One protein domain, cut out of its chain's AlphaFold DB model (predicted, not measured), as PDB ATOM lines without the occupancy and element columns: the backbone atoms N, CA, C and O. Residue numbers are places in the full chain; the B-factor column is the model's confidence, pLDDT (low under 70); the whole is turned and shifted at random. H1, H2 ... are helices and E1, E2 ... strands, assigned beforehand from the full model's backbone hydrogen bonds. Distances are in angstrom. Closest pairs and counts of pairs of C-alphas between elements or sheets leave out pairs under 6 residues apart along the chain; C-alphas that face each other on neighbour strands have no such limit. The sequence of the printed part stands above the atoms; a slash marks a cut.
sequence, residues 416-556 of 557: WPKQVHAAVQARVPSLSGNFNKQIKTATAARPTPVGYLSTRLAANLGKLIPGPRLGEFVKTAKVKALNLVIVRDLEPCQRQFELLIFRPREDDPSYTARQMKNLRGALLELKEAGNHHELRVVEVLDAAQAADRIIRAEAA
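AT A GLANCE: This is residues 416 to 556 of the 557 residues of an uncharacterized protein of Plasticicumulans acidivorans (UniProt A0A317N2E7). A strongly twisted sheet of five strands is the middle layer of a three-layer block: the two long helices H3 and H4 lie side by side over one face, and H1 and H5, set at an angle to each other, cover the other. The short helix H2 sits beside the strands, at the sheet's level. The printed part has 141 residues with five named helices and five named strands, in the order H1, H2, E1, E2, E3, H3, E4, H4, E5, H5. The sheet runs E1, E2, E3, E4, E5 and is mixed, antiparallel from E1 to E3 and parallel from E3 to E5; the class is mixed, helices and strands. The whole is compact, with a radius of gyration of the C-alphas of 15.3 A, and spans 47 by 33 by 24 A.

HOW THE PARTS SIT: Start in the sheet with E3, residues 457 to 463, and E4, residues 496 to 502: they are parallel neighbours at 18 degrees, and N 500 and O 460 are within hydrogen-bond range at 2.9 A. Beside E4 look for the edge strand E5, residues 536 to 540, parallel to it at 32 degrees, with N 501 and O 538 at 2.8 A. On the other side of E3 comes E2, residues 448 to 453, forming an antiparallel hairpin with it; N 459 and O 452 are 2.8 A apart. The other edge strand, E1, residues 435 to 439, makes a hairpin with E2, antiparallel at 142 degrees, with N 450 and O 437 at 2.8 A. E1, E2 and E3 form a meander, each strand the antiparallel neighbour of the one before. On one face look for H3, residues 470 to 490; its C-alpha of Ala 477 is 5.7 A from that of Gly 462 in E3. On the same face H4, residues 513 to 532, lies over E5 at a height over the sheet of 9.2 A. H3 and H4 touch at a shallow tilt of 13 degrees, the same way, their closest C-alphas being those of Val 474 and Ala 522 at 6.8 A. E3, H3, E4 and E4, H4, E5 are strand-helix-strand units, two parallel neighbour strands with a helix between, each with a right-handed crossover. On the opposite face H5, residues 543 to 555, lies over E4 at a height of 9.0 A and runs along it at 6 degrees on the local plane. H1, residues 416 to 427, touches H5 at a steep tilt of 54 degrees, the same way; the closest C-alphas are those of Val 420 and Ala 543 at 4.8 A. H2, residues 429 to 434, makes a helical hairpin with H1, which touches it with residues 421 to 425 alone, Gln 425 and Ser 432 having the closest C-alphas at 5.0 A. H2 is only just at the sheet's level, at a height of 3.8 A. H3 and H5 are apart. In H4 and H5 every O i to N i+4 pair is within hydrogen-bond range; H1 has 7 of 8, H3 16 of 17 and H2 0 of 2, but 2 of H2's 3 O i to N i+3 pairs are within range.

IN THESE COORDINATES: Find C-alpha 457 at (10.684, -54.284, 27.046); from there E3 runs 19.2 A to C-alpha 463, and E4 covers 18.7 A from 496 to 502. H3 is the longest helix, 30.7 A from C-alpha 470 to 490, and H4 spans 28.6 A from 513 to 532. H1 begins at C-alpha 416, (-1.992, -43.670, 37.012), and measures 16.9 A. H5 runs 18.3 A and ends at C-alpha 555, (7.291, -63.705, 30.252).

THE WHOLE: The two C-alphas farthest apart are those of Thr 443 and Pro 509, at 50.1 A. The printed part has no cut, and no link is long. The mean pLDDT of the printed part is 87.0; look for values under 70 at residues 441 to 445, 491 to 493, 509 to 510 and 556.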
ATOM      1  N   TRP A 416      -1.804 -42.406  37.733       88.81
ATOM      2  CA  TRP A 416      -1.992 -43.670  37.012       88.81
ATOM      3  C   TRP A 416      -0.675 -44.444  36.763       88.81
ATOM      4  O   TRP A 416      -0.619 -45.627  37.108       88.81
ATOM      5  N   PRO A 417       0.432 -43.829  36.297       88.12
ATOM      6  CA  PRO A 417       1.752 -44.470  36.284       88.12
ATOM      7  C   PRO A 417       2.189 -45.102  37.618       88.12
ATOM      8  O   PRO A 417       2.742 -46.204  37.617       88.12
ATOM      9  N   LYS A 418       1.900 -44.454  38.758       89.06
ATOM     10  CA  LYS A 418       2.222 -44.978  40.101       89.06
ATOM     11  C   LYS A 418       1.354 -46.196  40.446       89.06
ATOM     12  O   LYS A 418       1.862 -47.171  40.997       89.06
ATOM     13  N   GLN A 419       0.078 -46.193  40.046       90.81
ATOM     14  CA  GLN A 419      -0.819 -47.351  40.175       90.81
ATOM     15  C   GLN A 419      -0.335 -48.552  39.342       90.81
ATOM     16  O   GLN A 419      -0.338 -49.677  39.839       90.81
ATOM     17  N   VAL A 420       0.133 -48.334  38.104       92.50
ATOM     18  CA  VAL A 420       0.702 -49.403  37.254       92.50
ATOM     19  C   VAL A 420       1.974 -49.987  37.877       92.50
ATOM     20  O   VAL A 420       2.132 -51.208  37.922       92.50
ATOM     21  N   HIS A 421       2.863 -49.137  38.403       92.12
ATOM     22  CA  HIS A 421       4.077 -49.571  39.103       92.12
ATOM     23  C   HIS A 421       3.740 -50.414  40.343       92.12
ATOM     24  O   HIS A 421       4.258 -51.524  40.484       92.12
ATOM     25  N   ALA A 422       2.805 -49.957  41.182       90.62
ATOM     26  CA  ALA A 422       2.323 -50.710  42.341       90.62
ATOM     27  C   ALA A 422       1.687 -52.060  41.947       90.62
ATOM     28  O   ALA A 422       1.984 -53.085  42.563       90.62
ATOM     29  N   ALA A 423       0.877 -52.091  40.882       92.25
ATOM     30  CA  ALA A 423       0.240 -53.309  40.379       92.25
ATOM     31  C   ALA A 423       1.245 -54.334  39.818       92.25
ATOM     32  O   ALA A 423       1.041 -55.538  39.984       92.25
ATOM     33  N   VAL A 424       2.351 -53.894  39.201       93.00
ATOM     34  CA  VAL A 424       3.459 -54.796  38.835       93.00
ATOM     35  C   VAL A 424       4.220 -55.255  40.078       93.00
ATOM     36  O   VAL A 424       4.447 -56.454  40.224       93.00
ATOM     37  N   GLN A 425       4.560 -54.352  41.004       92.38
ATOM     38  CA  GLN A 425       5.298 -54.694  42.227       92.38
ATOM     39  C   GLN A 425       4.564 -55.729  43.092       92.38
ATOM     40  O   GLN A 425       5.198 -56.654  43.590       92.38
ATOM     41  N   ALA A 426       3.243 -55.609  43.243       90.88
ATOM     42  CA  ALA A 426       2.430 -56.548  44.018       90.88
ATOM     43  C   ALA A 426       2.372 -57.963  43.408       90.88
ATOM     44  O   ALA A 426       2.120 -58.931  44.122       90.88
ATOM     45  N   ARG A 427       2.598 -58.094  42.092       93.00
ATOM     46  CA  ARG A 427       2.503 -59.363  41.347       93.00
ATOM     47  C   ARG A 427       3.865 -60.004  41.083       93.00
ATOM     48  O   ARG A 427       3.990 -61.221  41.162       93.00
ATOM     49  N   VAL A 428       4.871 -59.197  40.744       91.19
ATOM     50  CA  VAL A 428       6.241 -59.630  40.431       91.19
ATOM     51  C   VAL A 428       7.233 -58.591  40.991       91.19
ATOM     52  O   VAL A 428       7.693 -57.714  40.253       91.19
ATOM     53  N   PRO A 429       7.590 -58.662  42.290       90.75
ATOM     54  CA  PRO A 429       8.406 -57.640  42.956       90.75
ATOM     55  C   PRO A 429       9.752 -57.350  42.275       90.75
ATOM     56  O   PRO A 429      10.205 -56.206  42.270       90.75
ATOM     57  N   SER A 430      10.370 -58.355  41.644       90.00
ATOM     58  CA  SER A 430      11.645 -58.220  40.924       90.00
ATOM     59  C   SER A 430      11.591 -57.269  39.721       90.00
ATOM     60  O   SER A 430      12.626 -56.724  39.347       90.00
ATOM     61  N   LEU A 431      10.409 -57.016  39.143       90.44
ATOM     62  CA  LEU A 431      10.232 -56.063  38.039       90.44
ATOM     63  C   LEU A 431      10.021 -54.616  38.516       90.44
ATOM     64  O   LEU A 431      10.136 -53.692  37.713       90.44
ATOM     65  N   SER A 432       9.763 -54.382  39.812       88.50
ATOM     66  CA  SER A 432       9.605 -53.021  40.358       88.50
ATOM     67  C   SER A 432      10.853 -52.158  40.125       88.50
ATOM     68  O   SER A 432      10.757 -50.973  39.806       88.50
ATOM     69  N   GLY A 433      12.037 -52.779  40.176       87.94
ATOM     70  CA  GLY A 433      13.320 -52.120  39.934       87.94
ATOM     71  C   GLY A 433      13.527 -51.584  38.511       87.94
ATOM     72  O   GLY A 433      14.510 -50.875  38.303       87.94
ATOM     73  N   ASN A 434      12.638 -51.873  37.553       91.12
ATOM     74  CA  ASN A 434      12.746 -51.466  36.143       91.12
ATOM     75  C   ASN A 434      11.981 -50.173  35.798       91.12
ATOM     76  O   ASN A 434      12.107 -49.673  34.681       91.12
ATOM     77  N   PHE A 435      11.205 -49.613  36.729       92.56
ATOM     78  CA  PHE A 435      10.431 -48.388  36.494       92.56
ATOM     79  C   PHE A 435      11.275 -47.102  36.573       92.56
ATOM     80  O   PHE A 435      12.365 -47.085  37.153       92.56
ATOM     81  N   ASN A 436      10.736 -46.023  35.990       89.12
ATOM     82  CA  ASN A 436      11.217 -44.636  36.069       89.12
ATOM     83  C   ASN A 436      12.719 -44.479  35.767       89.12
ATOM     84  O   ASN A 436      13.479 -43.880  36.530       89.12
ATOM     85  N   LYS A 437      13.160 -45.045  34.638       88.81
ATOM     86  CA  LYS A 437      14.555 -44.984  34.185       88.81
ATOM     87  C   LYS A 437      14.829 -43.751  33.340       88.81
ATOM     88  O   LYS A 437      13.937 -43.142  32.755       88.81
ATOM     89  N   GLN A 438      16.107 -43.400  33.264       85.81
ATOM     90  CA  GLN A 438      16.613 -42.337  32.411       85.81
ATOM     91  C   GLN A 438      17.853 -42.839  31.674       85.81
ATOM     92  O   GLN A 438      18.793 -43.320  32.310       85.81
ATOM     93  N   ILE A 439      17.865 -42.716  30.348       81.31
ATOM     94  CA  ILE A 439      19.011 -43.075  29.504       81.31
ATOM     95  C   ILE A 439      19.750 -41.795  29.109       81.31
ATOM     96  O   ILE A 439      19.134 -40.809  28.705       81.31
ATOM     97  N   LYS A 440      21.081 -41.788  29.241       77.12
ATOM     98  CA  LYS A 440      21.930 -40.666  28.814       77.12
ATOM     99  C   LYS A 440      22.444 -40.930  27.405       77.12
ATOM    100  O   LYS A 440      23.157 -41.901  27.189       77.12
ATOM    101  N   THR A 441      22.092 -40.052  26.472       61.22
ATOM    102  CA  THR A 441      22.367 -40.243  25.037       61.22
ATOM    103  C   THR A 441      23.777 -39.790  24.632       61.22
ATOM    104  O   THR A 441      24.360 -40.329  23.699       61.22
ATOM    105  N   ALA A 442      24.347 -38.827  25.365       62.00
ATOM    106  CA  ALA A 442      25.732 -38.364  25.268       62.00
ATOM    107  C   ALA A 442      26.149 -37.667  26.579       62.00
ATOM    108  O   ALA A 442      25.300 -37.308  27.397       62.00
ATOM    109  N   THR A 443      27.448 -37.409  26.767       52.16
ATOM    110  CA  THR A 443      28.037 -36.874  28.016       52.16
ATOM    111  C   THR A 443      27.462 -35.527  28.476       52.16
ATOM    112  O   THR A 443      27.507 -35.225  29.666       52.16
ATOM    113  N   ALA A 444      26.916 -34.729  27.551       53.31
ATOM    114  CA  ALA A 444      26.310 -33.418  27.811       53.31
ATOM    115  C   ALA A 444      24.810 -33.341  27.442       53.31
ATOM    116  O   ALA A 444      24.219 -32.263  27.479       53.31
ATOM    117  N   ALA A 445      24.185 -34.460  27.063       65.62
ATOM    118  CA  ALA A 445      22.775 -34.485  26.683       65.62
ATOM    119  C   ALA A 445      21.851 -34.595  27.908       65.62
ATOM    120  O   ALA A 445      22.200 -35.205  28.923       65.62
ATOM    121  N   ARG A 446      20.635 -34.043  27.798       70.94
ATOM    122  CA  ARG A 446      19.581 -34.258  28.802       70.94
ATOM    123  C   ARG A 446      19.180 -35.744  28.807       70.94
ATOM    124  O   ARG A 446      19.026 -36.303  27.722       70.94
ATOM    125  N   PRO A 447      19.000 -36.390  29.975       80.69
ATOM    126  CA  PRO A 447      18.571 -37.785  30.020       80.69
ATOM    127  C   PRO A 447      17.162 -37.967  29.438       80.69
ATOM    128  O   PRO A 447      16.253 -37.205  29.766       80.69
ATOM    129  N   THR A 448      16.969 -38.992  28.611       83.94
ATOM    130  CA  THR A 448      15.664 -39.366  28.048       83.94
ATOM    131  C   THR A 448      14.908 -40.243  29.055       83.94
ATOM    132  O   THR A 448      15.413 -41.317  29.400       83.94
ATOM    133  N   PRO A 449      13.724 -39.830  29.554       87.62
ATOM    134  CA  PRO A 449      12.973 -40.600  30.540       87.62
ATOM    135  C   PRO A 449      12.142 -41.722  29.899       87.62
ATOM    136  O   PRO A 449      11.487 -41.529  28.867       87.62
ATOM    137  N   VAL A 450      12.143 -42.881  30.561       89.75
ATOM    138  CA  VAL A 450      11.429 -44.106  30.180       89.75
ATOM    139  C   VAL A 450      10.695 -44.661  31.405       89.75
ATOM    140  O   VAL A 450      11.313 -44.952  32.430       89.75
ATOM    141  N   GLY A 451       9.375 -44.812  31.309       88.56
ATOM    142  CA  GLY A 451       8.516 -45.244  32.415       88.56
ATOM    143  C   GLY A 451       8.807 -46.666  32.894       88.56
ATOM    144  O   GLY A 451       8.757 -46.921  34.094       88.56
ATOM    145  N   TYR A 452       9.166 -47.571  31.982       93.50
ATOM    146  CA  TYR A 452       9.609 -48.932  32.278       93.50
ATOM    147  C   TYR A 452      10.692 -49.381  31.287       93.50
ATOM    148  O   TYR A 452      10.511 -49.252  30.076       93.50
ATOM    149  N   LEU A 453      11.803 -49.930  31.779       91.88
ATOM    150  CA  LEU A 453      12.930 -50.373  30.956       91.88
ATOM    151  C   LEU A 453      13.559 -51.657  31.514       91.88
ATOM    152  O   LEU A 453      14.060 -51.671  32.637       91.88
ATOM    153  N   SER A 454      13.599 -52.704  30.693       90.56
ATOM    154  CA  SER A 454      14.263 -53.979  30.979       90.56
ATOM    155  C   SER A 454      15.152 -54.435  29.815       90.56
ATOM    156  O   SER A 454      15.372 -53.708  28.845       90.56
ATOM    157  N   THR A 455      15.658 -55.668  29.879       85.75
ATOM    158  CA  THR A 455      16.357 -56.318  28.760       85.75
ATOM    159  C   THR A 455      15.425 -56.803  27.643       85.75
ATOM    160  O   THR A 455      15.941 -57.170  26.590       85.75
ATOM    161  N   ARG A 456      14.095 -56.794  27.841       87.94
ATOM    162  CA  ARG A 456      13.075 -57.307  26.897       87.94
ATOM    163  C   ARG A 456      12.068 -56.251  26.431       87.94
ATOM    164  O   ARG A 456      11.633 -56.302  25.283       87.94
ATOM    165  N   LEU A 457      11.712 -55.298  27.293       92.00
ATOM    166  CA  LEU A 457      10.684 -54.284  27.046       92.00
ATOM    167  C   LEU A 457      11.201 -52.885  27.412       92.00
ATOM    168  O   LEU A 457      11.714 -52.668  28.510       92.00
ATOM    169  N   ALA A 458      10.986 -51.920  26.522       92.50
ATOM    170  CA  ALA A 458      11.035 -50.495  26.828       92.50
ATOM    171  C   ALA A 458       9.633 -49.910  26.617       92.50
ATOM    172  O   ALA A 458       9.094 -49.960  25.509       92.50
ATOM    173  N   ALA A 459       9.024 -49.374  27.674       94.31
ATOM    174  CA  ALA A 459       7.652 -48.886  27.627       94.31
ATOM    175  C   ALA A 459       7.457 -47.527  28.304       94.31
ATOM    176  O   ALA A 459       8.094 -47.197  29.307       94.31
ATOM    177  N   ASN A 460       6.520 -46.749  27.763       95.44
ATOM    178  CA  ASN A 460       6.032 -45.514  28.367       95.44
ATOM    179  C   ASN A 460       4.524 -45.590  28.622       95.44
ATOM    180  O   ASN A 460       3.774 -46.197  27.857       95.44
ATOM    181  N   LEU A 461       4.097 -44.942  29.706       94.00
ATOM    182  CA  LEU A 461       2.712 -44.912  30.176       94.00
ATOM    183  C   LEU A 461       2.083 -43.549  29.866       94.00
ATOM    184  O   LEU A 461       2.617 -42.511  30.270       94.00
ATOM    185  N   GLY A 462       0.947 -43.535  29.172       91.62
ATOM    186  CA  GLY A 462       0.136 -42.341  28.927       91.62
ATOM    187  C   GLY A 462      -1.357 -42.612  29.103       91.62
ATOM    188  O   GLY A 462      -1.786 -43.759  29.144       91.62
ATOM    189  N   LYS A 463      -2.160 -41.551  29.179       92.69
ATOM    190  CA  LYS A 463      -3.624 -41.622  29.216       92.69
ATOM    191  C   LYS A 463      -4.219 -40.723  28.144       92.69
ATOM    192  O   LYS A 463      -3.643 -39.678  27.858       92.69
ATOM    193  N   LEU A 464      -5.353 -41.118  27.572       92.25
ATOM    194  CA  LEU A 464      -6.194 -40.278  26.720       92.25
ATOM    195  C   LEU A 464      -7.594 -40.210  27.332       92.25
ATOM    196  O   LEU A 464      -8.317 -41.206  27.364       92.25
ATOM    197  N   ILE A 465      -7.977 -39.023  27.794       89.88
ATOM    198  CA  ILE A 465      -9.316 -38.746  28.319       89.88
ATOM    199  C   ILE A 465     -10.069 -37.910  27.268       89.88
ATOM    200  O   ILE A 465      -9.536 -36.885  26.826       89.88
ATOM    201  N   PRO A 466     -11.271 -38.322  26.820       86.56
ATOM    202  CA  PRO A 466     -12.106 -37.511  25.942       86.56
ATOM    203  C   PRO A 466     -12.544 -36.216  26.636       86.56
ATOM    204  O   PRO A 466     -13.035 -36.242  27.758       86.56
ATOM    205  N   GLY A 467     -12.404 -35.082  25.954       82.00
ATOM    206  CA  GLY A 467     -12.724 -33.761  26.504       82.00
ATOM    207  C   GLY A 467     -11.869 -32.669  25.851       82.00
ATOM    208  O   GLY A 467     -11.160 -32.965  24.882       82.00
ATOM    209  N   PRO A 468     -11.894 -31.427  26.368       75.12
ATOM    210  CA  PRO A 468     -11.094 -30.319  25.835       75.12
ATOM    211  C   PRO A 468      -9.586 -30.632  25.812       75.12
ATOM    212  O   PRO A 468      -8.931 -30.478  24.781       75.12
ATOM    213  N   ARG A 469      -9.061 -31.199  26.910       82.62
ATOM    214  CA  ARG A 469      -7.638 -31.558  27.081       82.62
ATOM    215  C   ARG A 469      -7.166 -32.773  26.258       82.62
ATOM    216  O   ARG A 469      -5.991 -33.133  26.317       82.62
ATOM    217  N   LEU A 470      -8.015 -33.397  25.427       88.06
ATOM    218  CA  LEU A 470      -7.620 -34.544  24.586       88.06
ATOM    219  C   LEU A 470      -6.400 -34.228  23.697       88.06
ATOM    220  O   LEU A 470      -5.521 -35.073  23.532       88.06
ATOM    221  N   GLY A 471      -6.304 -33.003  23.171       85.44
ATOM    222  CA  GLY A 471      -5.154 -32.570  22.370       85.44
ATOM    223  C   GLY A 471      -3.835 -32.512  23.153       85.44
ATOM    224  O   GLY A 471      -2.771 -32.736  22.580       85.44
ATOM    225  N   GLU A 472      -3.879 -32.256  24.460       85.56
ATOM    226  CA  GLU A 472      -2.703 -32.224  25.341       85.56
ATOM    227  C   GLU A 472      -2.266 -33.632  25.718       85.56
ATOM    228  O   GLU A 472      -1.086 -33.964  25.607       85.56
ATOM    229  N   PHE A 473      -3.226 -34.502  26.033       89.94
ATOM    230  CA  PHE A 473      -2.972 -35.925  26.218       89.94
ATOM    231  C   PHE A 473      -2.309 -36.555  24.977       89.94
ATOM    232  O   PHE A 473      -1.340 -37.305  25.119       89.94
ATOM    233  N   VAL A 474      -2.725 -36.176  23.760       91.81
ATOM    234  CA  VAL A 474      -2.058 -36.590  22.507       91.81
ATOM    235  C   VAL A 474      -0.648 -35.999  22.365       91.81
ATOM    236  O   VAL A 474       0.268 -36.739  22.005       91.81
ATOM    237  N   LYS A 475      -0.420 -34.710  22.673       89.75
ATOM    238  CA  LYS A 475       0.938 -34.114  22.674       89.75
ATOM    239  C   LYS A 475       1.873 -34.884  23.617       89.75
ATOM    240  O   LYS A 475       2.951 -35.309  23.203       89.75
ATOM    241  N   THR A 476       1.439 -35.134  24.850       90.38
ATOM    242  CA  THR A 476       2.209 -35.865  25.868       90.38
ATOM    243  C   THR A 476       2.451 -37.322  25.470       90.38
ATOM    244  O   THR A 476       3.558 -37.832  25.654       90.38
ATOM    245  N   ALA A 477       1.470 -37.988  24.851       92.12
ATOM    246  CA  ALA A 477       1.643 -39.323  24.279       92.12
ATOM    247  C   ALA A 477       2.682 -39.339  23.139       92.12
ATOM    248  O   ALA A 477       3.528 -40.231  23.111       92.12
ATOM    249  N   LYS A 478       2.693 -38.331  22.253       92.44
ATOM    250  CA  LYS A 478       3.697 -38.189  21.179       92.44
ATOM    251  C   LYS A 478       5.112 -37.937  21.712       92.44
ATOM    252  O   LYS A 478       6.055 -38.540  21.210       92.44
ATOM    253  N   VAL A 479       5.279 -37.118  22.755       90.69
ATOM    254  CA  VAL A 479       6.586 -36.937  23.424       90.69
ATOM    255  C   VAL A 479       7.064 -38.255  24.045       90.69
ATOM    256  O   VAL A 479       8.209 -38.660  23.857       90.69
ATOM    257  N   LYS A 480       6.169 -38.982  24.725       92.12
ATOM    258  CA  LYS A 480       6.465 -40.300  25.304       92.12
ATOM    259  C   LYS A 480       6.764 -41.372  24.246       92.12
ATOM    260  O   LYS A 480       7.597 -42.240  24.503       92.12
ATOM    261  N   ALA A 481       6.154 -41.296  23.064       91.50
ATOM    262  CA  ALA A 481       6.505 -42.117  21.907       91.50
ATOM    263  C   ALA A 481       7.918 -41.793  21.391       91.50
ATOM    264  O   ALA A 481       8.750 -42.689  21.277       91.50
ATOM    265  N   LEU A 482       8.215 -40.510  21.156       89.38
ATOM    266  CA  LEU A 482       9.513 -40.053  20.651       89.38
ATOM    267  C   LEU A 482      10.674 -40.449  21.579       89.38
ATOM    268  O   LEU A 482      11.717 -40.880  21.095       89.38
ATOM    269  N   ASN A 483      10.478 -40.395  22.900       90.25
ATOM    270  CA  ASN A 483      11.465 -40.880  23.871       90.25
ATOM    271  C   ASN A 483      11.827 -42.364  23.667       90.25
ATOM    272  O   ASN A 483      12.989 -42.727  23.824       90.25
ATOM    273  N   LEU A 484      10.862 -43.219  23.309       90.38
ATOM    274  CA  LEU A 484      11.119 -44.640  23.041       90.38
ATOM    275  C   LEU A 484      11.860 -44.847  21.717       90.38
ATOM    276  O   LEU A 484      12.757 -45.683  21.661       90.38
ATOM    277  N   VAL A 485      11.539 -44.059  20.685       88.88
ATOM    278  CA  VAL A 485      12.255 -44.083  19.395       88.88
ATOM    279  C   VAL A 485      13.717 -43.667  19.584       88.88
ATOM    280  O   VAL A 485      14.611 -44.385  19.156       88.88
ATOM    281  N   ILE A 486      13.977 -42.585  20.330       86.81
ATOM    282  CA  ILE A 486      15.340 -42.153  20.683       86.81
ATOM    283  C   ILE A 486      16.112 -43.278  21.391       86.81
ATOM    284  O   ILE A 486      17.277 -43.509  21.089       86.81
ATOM    285  N   VAL A 487      15.474 -44.003  22.314       85.56
ATOM    286  CA  VAL A 487      16.116 -45.114  23.038       85.56
ATOM    287  C   VAL A 487      16.389 -46.321  22.134       85.56
ATOM    288  O   VAL A 487      17.467 -46.904  22.236       85.56
ATOM    289  N   ARG A 488      15.468 -46.668  21.225       86.62
ATOM    290  CA  ARG A 488      15.661 -47.713  20.201       86.62
ATOM    291  C   ARG A 488      16.855 -47.406  19.297       86.62
ATOM    292  O   ARG A 488      17.658 -48.290  19.018       86.62
ATOM    293  N   ASP A 489      16.971 -46.156  18.863       83.31
ATOM    294  CA  ASP A 489      17.988 -45.727  17.899       83.31
ATOM    295  C   ASP A 489      19.395 -45.633  18.532       83.31
ATOM    296  O   ASP A 489      20.400 -45.687  17.822       83.31
ATOM    297  N   LEU A 490      19.479 -45.530  19.866       77.19
ATOM    298  CA  LEU A 490      20.729 -45.519  20.641       77.19
ATOM    299  C   LEU A 490      21.170 -46.913  21.107       77.19
ATOM    300  O   LEU A 490      22.361 -47.217  21.092       77.19
ATOM    301  N   GLU A 491      20.225 -47.757  21.523       69.38
ATOM    302  CA  GLU A 491      20.468 -49.160  21.865       69.38
ATOM    303  C   GLU A 491      19.760 -50.070  20.845       69.38
ATOM    304  O   GLU A 491      18.639 -50.515  21.108       69.38
ATOM    305  N   PRO A 492      20.396 -50.397  19.698       61.94
ATOM    306  CA  PRO A 492      19.859 -51.347  18.725       61.94
ATOM    307  C   PRO A 492      19.882 -52.770  19.304       61.94
ATOM    308  O   PRO A 492      20.829 -53.540  19.141       61.94
ATOM    309  N   CYS A 493      18.821 -53.105  20.031       64.44
ATOM    310  CA  CYS A 493      18.655 -54.334  20.793       64.44
ATOM    311  C   CYS A 493      17.329 -55.023  20.435       64.44
ATOM    312  O   CYS A 493      16.375 -54.383  19.998       64.44
ATOM    313  N   GLN A 494      17.243 -56.338  20.654       71.31
ATOM    314  CA  GLN A 494      16.018 -57.116  20.422       71.31
ATOM    315  C   GLN A 494      15.003 -56.925  21.567       71.31
ATOM    316  O   GLN A 494      14.653 -57.870  22.271       71.31
ATOM    317  N   ARG A 495      14.556 -55.681  21.775       85.56
ATOM    318  CA  ARG A 495      13.521 -55.305  22.750       85.56
ATOM    319  C   ARG A 495      12.231 -54.907  22.046       85.56
ATOM    320  O   ARG A 495      12.251 -54.356  20.949       85.56
ATOM    321  N   GLN A 496      11.103 -55.152  22.703       89.69
ATOM    322  CA  GLN A 496       9.814 -54.600  22.293       89.69
ATOM    323  C   GLN A 496       9.717 -53.152  22.790       89.69
ATOM    324  O   GLN A 496      10.053 -52.865  23.940       89.69
ATOM    325  N   PHE A 497       9.257 -52.250  21.925       92.62
ATOM    326  CA  PHE A 497       9.024 -50.845  22.251       92.62
ATOM    327  C   PHE A 497       7.519 -50.594  22.271       92.62
ATOM    328  O   PHE A 497       6.837 -50.854  21.275       92.62
ATOM    329  N   GLU A 498       6.988 -50.121  23.404       94.94
ATOM    330  CA  GLU A 498       5.537 -50.041  23.614       94.94
ATOM    331  C   GLU A 498       5.058 -48.750  24.287       94.94
ATOM    332  O   GLU A 498       5.591 -48.304  25.302       94.94
ATOM    333  N   LEU A 499       3.977 -48.175  23.763       95.75
ATOM    334  CA  LEU A 499       3.268 -47.064  24.392       95.75
ATOM    335  C   LEU A 499       1.940 -47.588  24.944       95.75
ATOM    336  O   LEU A 499       1.014 -47.857  24.178       95.75
ATOM    337  N   LEU A 500       1.851 -47.745  26.266       96.38
ATOM    338  CA  LEU A 500       0.621 -48.178  26.927       96.38
ATOM    339  C   LEU A 500      -0.259 -46.951  27.180       96.38
ATOM    340  O   LEU A 500       0.143 -46.030  27.897       96.38
ATOM    341  N   ILE A 501      -1.446 -46.941  26.577       96.19
ATOM    342  CA  ILE A 501      -2.406 -45.839  26.629       96.19
ATOM    343  C   ILE A 501      -3.647 -46.266  27.410       96.19
ATOM    344  O   ILE A 501      -4.449 -47.063  26.919       96.19
ATOM    345  N   PHE A 502      -3.831 -45.690  28.599       94.88
ATOM    346  CA  PHE A 502      -5.117 -45.722  29.289       94.88
ATOM    347  C   PHE A 502      -6.182 -45.001  28.463       94.88
ATOM    348  O   PHE A 502      -5.947 -43.892  27.971       94.88
ATOM    349  N   ARG A 503      -7.375 -45.591  28.391       92.94
ATOM    350  CA  ARG A 503      -8.588 -44.923  27.921       92.94
ATOM    351  C   ARG A 503      -9.821 -45.365  28.717       92.94
ATOM    352  O   ARG A 503      -9.844 -46.500  29.196       92.94
ATOM    353  N   PRO A 504     -10.885 -44.544  28.775       89.19
ATOM    354  CA  PRO A 504     -12.193 -45.023  29.201       89.19
ATOM    355  C   PRO A 504     -12.742 -46.095  28.252       89.19
ATOM    356  O   PRO A 504     -12.284 -46.278  27.113       89.19
ATOM    357  N   ARG A 505     -13.754 -46.815  28.734       86.69
ATOM    358  CA  ARG A 505     -14.433 -47.874  27.980       86.69
ATOM    359  C   ARG A 505     -15.269 -47.283  26.835       86.69
ATOM    360  O   ARG A 505     -15.543 -46.090  26.817       86.69
ATOM    361  N   GLU A 506     -15.658 -48.098  25.852       79.38
ATOM    362  CA  GLU A 506     -16.490 -47.600  24.733       79.38
ATOM    363  C   GLU A 506     -17.949 -47.320  25.131       79.38
ATOM    364  O   GLU A 506     -18.633 -46.554  24.459       79.38
ATOM    365  N   ASP A 507     -18.387 -47.947  26.220       76.00
ATOM    366  CA  ASP A 507     -19.705 -47.909  26.849       76.00
ATOM    367  C   ASP A 507     -19.787 -46.923  28.038       76.00
ATOM    368  O   ASP A 507     -20.758 -46.939  28.789       76.00
ATOM    369  N   ASP A 508     -18.778 -46.063  28.221       76.25
ATOM    370  CA  ASP A 508     -18.699 -45.105  29.331       76.25
ATOM    371  C   ASP A 508     -19.673 -43.913  29.138       76.25
ATOM    372  O   ASP A 508     -19.480 -43.107  28.218       76.25
ATOM    373  N   PRO A 509     -20.706 -43.750  29.993       66.88
ATOM    374  CA  PRO A 509     -21.728 -42.709  29.837       66.88
ATOM    375  C   PRO A 509     -21.210 -41.291  30.128       66.88
ATOM    376  O   PRO A 509     -21.902 -40.313  29.823       66.88
ATOM    377  N   SER A 510     -20.001 -41.163  30.692       68.38
ATOM    378  CA  SER A 510     -19.358 -39.881  31.003       68.38
ATOM    379  C   SER A 510     -19.036 -39.052  29.758       68.38
ATOM    380  O   SER A 510     -18.807 -37.850  29.879       68.38
ATOM    381  N   TYR A 511     -19.001 -39.672  28.574       80.31
ATOM    382  CA  TYR A 511     -18.544 -39.046  27.336       80.31
ATOM    383  C   TYR A 511     -19.592 -39.150  26.226       80.31
ATOM    384  O   TYR A 511     -20.218 -40.183  25.998       80.31
ATOM    385  N   THR A 512     -19.771 -38.071  25.471       78.25
ATOM    386  CA  THR A 512     -20.628 -38.071  24.280       78.25
ATOM    387  C   THR A 512     -20.052 -38.957  23.171       78.25
ATOM    388  O   THR A 512     -18.836 -39.078  23.006       78.25
ATOM    389  N   ALA A 513     -20.919 -39.477  22.297       81.56
ATOM    390  CA  ALA A 513     -20.495 -40.192  21.089       81.56
ATOM    391  C   ALA A 513     -19.536 -39.364  20.200       81.56
ATOM    392  O   ALA A 513     -18.698 -39.929  19.497       81.56
ATOM    393  N   ARG A 514     -19.605 -38.022  20.261       80.38
ATOM    394  CA  ARG A 514     -18.659 -37.108  19.601       80.38
ATOM    395  C   ARG A 514     -17.288 -37.103  20.284       80.38
ATOM    396  O   ARG A 514     -16.286 -37.268  19.596       80.38
ATOM    397  N   GLN A 515     -17.231 -36.965  21.611       83.44
ATOM    398  CA  GLN A 515     -15.984 -37.075  22.382       83.44
ATOM    399  C   GLN A 515     -15.330 -38.457  22.181       83.44
ATOM    400  O   GLN A 515     -14.134 -38.529  21.901       83.44
ATOM    401  N   MET A 516     -16.109 -39.546  22.187       88.94
ATOM    402  CA  MET A 516     -15.600 -40.902  21.928       88.94
ATOM    403  C   MET A 516     -15.149 -41.114  20.474       88.94
ATOM    404  O   MET A 516     -14.132 -41.765  20.234       88.94
ATOM    405  N   LYS A 517     -15.823 -40.510  19.484       90.69
ATOM    406  CA  LYS A 517     -15.335 -40.473  18.092       90.69
ATOM    407  C   LYS A 517     -13.996 -39.733  17.980       90.69
ATOM    408  O   LYS A 517     -13.111 -40.205  17.271       90.69
ATOM    409  N   ASN A 518     -13.827 -38.622  18.698       89.00
ATOM    410  CA  ASN A 518     -12.566 -37.879  18.732       89.00
ATOM    411  C   ASN A 518     -11.446 -38.697  19.403       89.00
ATOM    412  O   ASN A 518     -10.343 -38.755  18.865       89.00
ATOM    413  N   LEU A 519     -11.734 -39.391  20.514       93.75
ATOM    414  CA  LEU A 519     -10.796 -40.320  21.163       93.75
ATOM    415  C   LEU A 519     -10.356 -41.442  20.207       93.75
ATOM    416  O   LEU A 519      -9.163 -41.717  20.105       93.75
ATOM    417  N   ARG A 520     -11.289 -42.064  19.470       93.25
ATOM    418  CA  ARG A 520     -10.960 -43.077  18.447       93.25
ATOM    419  C   ARG A 520     -10.034 -42.518  17.361       93.25
ATOM    420  O   ARG A 520      -9.106 -43.210  16.959       93.25
ATOM    421  N   GLY A 521     -10.251 -41.273  16.926       92.00
ATOM    422  CA  GLY A 521      -9.363 -40.576  15.988       92.00
ATOM    423  C   GLY A 521      -7.950 -40.379  16.547       92.00
ATOM    424  O   GLY A 521      -6.982 -40.767  15.903       92.00
ATOM    425  N   ALA A 522      -7.836 -39.870  17.776       93.12
ATOM    426  CA  ALA A 522      -6.560 -39.692  18.477       93.12
ATOM    427  C   ALA A 522      -5.801 -41.016  18.709       93.12
ATOM    428  O   ALA A 522      -4.578 -41.076  18.578       93.12
ATOM    429  N   LEU A 523      -6.519 -42.099  19.026       94.12
ATOM    430  CA  LEU A 523      -5.952 -43.444  19.163       94.12
ATOM    431  C   LEU A 523      -5.459 -44.007  17.826       94.12
ATOM    432  O   LEU A 523      -4.421 -44.665  17.798       94.12
ATOM    433  N   LEU A 524      -6.188 -43.765  16.733       93.81
ATOM    434  CA  LEU A 524      -5.774 -44.172  15.391       93.81
ATOM    435  C   LEU A 524      -4.517 -43.409  14.953       93.81
ATOM    436  O   LEU A 524      -3.537 -44.042  14.580       93.81
ATOM    437  N   GLU A 525      -4.503 -42.084  15.116       92.75
ATOM    438  CA  GLU A 525      -3.350 -41.219  14.830       92.75
ATOM    439  C   GLU A 525      -2.084 -41.685  15.573       92.75
ATOM    440  O   GLU A 525      -1.012 -41.817  14.980       92.75
ATOM    441  N   LEU A 526      -2.201 -41.983  16.873       92.94
ATOM    442  CA  LEU A 526      -1.081 -42.487  17.671       92.94
ATOM    443  C   LEU A 526      -0.631 -43.887  17.230       92.94
ATOM    444  O   LEU A 526       0.571 -44.143  17.207       92.94
ATOM    445  N   LYS A 527      -1.553 -44.783  16.854       92.81
ATOM    446  CA  LYS A 527      -1.215 -46.116  16.317       92.81
ATOM    447  C   LYS A 527      -0.504 -46.037  14.970       92.81
ATOM    448  O   LYS A 527       0.472 -46.749  14.774       92.81
ATOM    449  N   GLU A 528      -0.968 -45.187  14.059       90.19
ATOM    450  CA  GLU A 528      -0.351 -44.986  12.744       90.19
ATOM    451  C   GLU A 528       1.064 -44.408  12.887       90.19
ATOM    452  O   GLU A 528       2.012 -44.962  12.328       90.19
ATOM    453  N   ALA A 529       1.231 -43.382  13.730       86.00
ATOM    454  CA  ALA A 529       2.543 -42.836  14.071       86.00
ATOM    455  C   ALA A 529       3.452 -43.875  14.757       86.00
ATOM    456  O   ALA A 529       4.628 -43.980  14.421       86.00
ATOM    457  N   GLY A 530       2.918 -44.674  15.687       87.81
ATOM    458  CA  GLY A 530       3.667 -45.740  16.354       87.81
ATOM    459  C   GLY A 530       4.165 -46.803  15.374       87.81
ATOM    460  O   GLY A 530       5.361 -47.084  15.326       87.81
ATOM    461  N   ASN A 531       3.274 -47.324  14.525       87.38
ATOM    462  CA  ASN A 531       3.597 -48.332  13.514       87.38
ATOM    463  C   ASN A 531       4.705 -47.862  12.553       87.38
ATOM    464  O   ASN A 531       5.589 -48.649  12.225       87.38
ATOM    465  N   HIS A 532       4.699 -46.584  12.151       86.19
ATOM    466  CA  HIS A 532       5.747 -45.990  11.307       86.19
ATOM    467  C   HIS A 532       7.142 -45.986  11.969       86.19
ATOM    468  O   HIS A 532       8.156 -45.986  11.275       86.19
ATOM    469  N   HIS A 533       7.207 -46.014  13.303       84.38
ATOM    470  CA  HIS A 533       8.449 -46.038  14.083       84.38
ATOM    471  C   HIS A 533       8.682 -47.371  14.823       84.38
ATOM    472  O   HIS A 533       9.454 -47.420  15.782       84.38
ATOM    473  N   GLU A 534       8.030 -48.458  14.384       85.06
ATOM    474  CA  GLU A 534       8.107 -49.810  14.979       85.06
ATOM    475  C   GLU A 534       7.669 -49.876  16.462       85.06
ATOM    476  O   GLU A 534       7.927 -50.849  17.173       85.06
ATOM    477  N   LEU A 535       6.964 -48.843  16.929       90.50
ATOM    478  CA  LEU A 535       6.489 -48.657  18.295       90.50
ATOM    479  C   LEU A 535       5.040 -49.147  18.418       90.50
ATOM    480  O   LEU A 535       4.118 -48.558  17.850       90.50
ATOM    481  N   ARG A 536       4.799 -50.189  19.218       93.06
ATOM    482  CA  ARG A 536       3.442 -50.723  19.408       93.06
ATOM    483  C   ARG A 536       2.655 -49.868  20.404       93.06
ATOM    484  O   ARG A 536       2.939 -49.880  21.600       93.06
ATOM    485  N   VAL A 537       1.617 -49.180  19.936       94.38
ATOM    486  CA  VAL A 537       0.636 -48.527  20.823       94.38
ATOM    487  C   VAL A 537      -0.404 -49.553  21.276       94.38
ATOM    488  O   VAL A 537      -1.058 -50.184  20.444       94.38
ATOM    489  N   VAL A 538      -0.563 -49.721  22.590       94.56
ATOM    490  CA  VAL A 538      -1.493 -50.681  23.203       94.56
ATOM    491  C   VAL A 538      -2.497 -49.941  24.080       94.56
ATOM    492  O   VAL A 538      -2.117 -49.201  24.982       94.56
ATOM    493  N   GLU A 539      -3.785 -50.164  23.829       95.06
ATOM    494  CA  GLU A 539      -4.873 -49.673  24.679       95.06
ATOM    495  C   GLU A 539      -4.999 -50.510  25.956       95.06
ATOM    496  O   GLU A 539      -4.946 -51.741  25.904       95.06
ATOM    497  N   VAL A 540      -5.239 -49.841  27.082       94.94
ATOM    498  CA  VAL A 540      -5.598 -50.455  28.364       94.94
ATOM    499  C   VAL A 540      -6.751 -49.688  29.018       94.94
ATOM    500  O   VAL A 540      -6.897 -48.484  28.816       94.94
ATOM    501  N   LEU A 541      -7.589 -50.390  29.777       92.44
ATOM    502  CA  LEU A 541      -8.776 -49.843  30.447       92.44
ATOM    503  C   LEU A 541      -8.539 -49.528  31.931       92.44
ATOM    504  O   LEU A 541      -9.341 -48.832  32.544       92.44
ATOM    505  N   ASP A 542      -7.455 -50.048  32.510       91.44
ATOM    506  CA  ASP A 542      -7.108 -49.914  33.925       91.44
ATOM    507  C   ASP A 542      -5.607 -50.203  34.166       91.44
ATOM    508  O   ASP A 542      -4.859 -50.588  33.259       91.44
ATOM    509  N   ALA A 543      -5.141 -49.989  35.401       91.75
ATOM    510  CA  ALA A 543      -3.743 -50.207  35.784       91.75
ATOM    511  C   ALA A 543      -3.343 -51.694  35.907       91.75
ATOM    512  O   ALA A 543      -2.171 -52.032  35.717       91.75
ATOM    513  N   ALA A 544      -4.287 -52.599  36.188       91.88
ATOM    514  CA  ALA A 544      -4.020 -54.031  36.297       91.88
ATOM    515  C   ALA A 544      -3.808 -54.667  34.914       91.88
ATOM    516  O   ALA A 544      -2.900 -55.485  34.761       91.88
ATOM    517  N   GLN A 545      -4.554 -54.235  33.893       94.62
ATOM    518  CA  GLN A 545      -4.366 -54.629  32.496       94.62
ATOM    519  C   GLN A 545      -3.019 -54.134  31.940       94.62
ATOM    520  O   GLN A 545      -2.349 -54.862  31.203       94.62
ATOM    521  N   ALA A 546      -2.578 -52.933  32.333       93.50
ATOM    522  CA  ALA A 546      -1.240 -52.431  32.019       93.50
ATOM    523  C   ALA A 546      -0.138 -53.281  32.676       93.50
ATOM    524  O   ALA A 546       0.805 -53.696  31.999       93.50
ATOM    525  N   ALA A 547      -0.289 -53.613  33.963       94.12
ATOM    526  CA  ALA A 547       0.624 -54.512  34.666       94.12
ATOM    527  C   ALA A 547       0.663 -55.914  34.032       94.12
ATOM    528  O   ALA A 547       1.744 -56.461  33.813       94.12
ATOM    529  N   ASP A 548      -0.493 -56.466  33.647       94.00
ATOM    530  CA  ASP A 548      -0.594 -57.706  32.870       94.00
ATOM    531  C   ASP A 548       0.184 -57.626  31.555       94.00
ATOM    532  O   ASP A 548       0.885 -58.572  31.198       94.00
ATOM    533  N   ARG A 549       0.090 -56.507  30.826       93.88
ATOM    534  CA  ARG A 549       0.773 -56.355  29.537       93.88
ATOM    535  C   ARG A 549       2.294 -56.299  29.678       93.88
ATOM    536  O   ARG A 549       2.976 -56.879  28.831       93.88
ATOM    537  N   ILE A 550       2.798 -55.660  30.738       93.12
ATOM    538  CA  ILE A 550       4.226 -55.624  31.093       93.12
ATOM    539  C   ILE A 550       4.702 -57.027  31.492       93.12
ATOM    540  O   ILE A 550       5.633 -57.553  30.890       93.12
ATOM    541  N   ILE A 551       4.019 -57.682  32.437       92.88
ATOM    542  CA  ILE A 551       4.393 -59.020  32.928       92.88
ATOM    543  C   ILE A 551       4.380 -60.056  31.791       92.88
ATOM    544  O   ILE A 551       5.283 -60.885  31.704       92.88
ATOM    545  N   ARG A 552       3.408 -59.988  30.869       92.56
ATOM    546  CA  ARG A 552       3.355 -60.870  29.687       92.56
ATOM    547  C   ARG A 552       4.456 -60.573  28.667       92.56
ATOM    548  O   ARG A 552       4.921 -61.511  28.029       92.56
ATOM    549  N   ALA A 553       4.888 -59.319  28.514       88.88
ATOM    550  CA  ALA A 553       6.022 -58.972  27.651       88.88
ATOM    551  C   ALA A 553       7.342 -59.540  28.194       88.88
ATOM    552  O   ALA A 553       8.151 -60.052  27.428       88.88
ATOM    553  N   GLU A 554       7.534 -59.496  29.516       88.25
ATOM    554  CA  GLU A 554       8.689 -60.120  30.169       88.25
ATOM    555  C   GLU A 554       8.639 -61.647  30.092       88.25
ATOM    556  O   GLU A 554       9.665 -62.279  29.863       88.25
ATOM    557  N   ALA A 555       7.459 -62.252  30.259       82.19
ATOM    558  CA  ALA A 555       7.291 -63.705  30.252       82.19
ATOM    559  C   ALA A 555       7.376 -64.344  28.851       82.19
ATOM    560  O   ALA A 555       7.671 -65.531  28.756       82.19
ATOM    561  N   ALA A 556       7.126 -63.587  27.777       66.19
ATOM    562  CA  ALA A 556       7.127 -64.096  26.406       66.19
ATOM    563  C   ALA A 556       8.553 -64.322  25.861       66.19
ATOM    564  O   ALA A 556       9.150 -63.430  25.256       66.19
TER     565      ALA A 556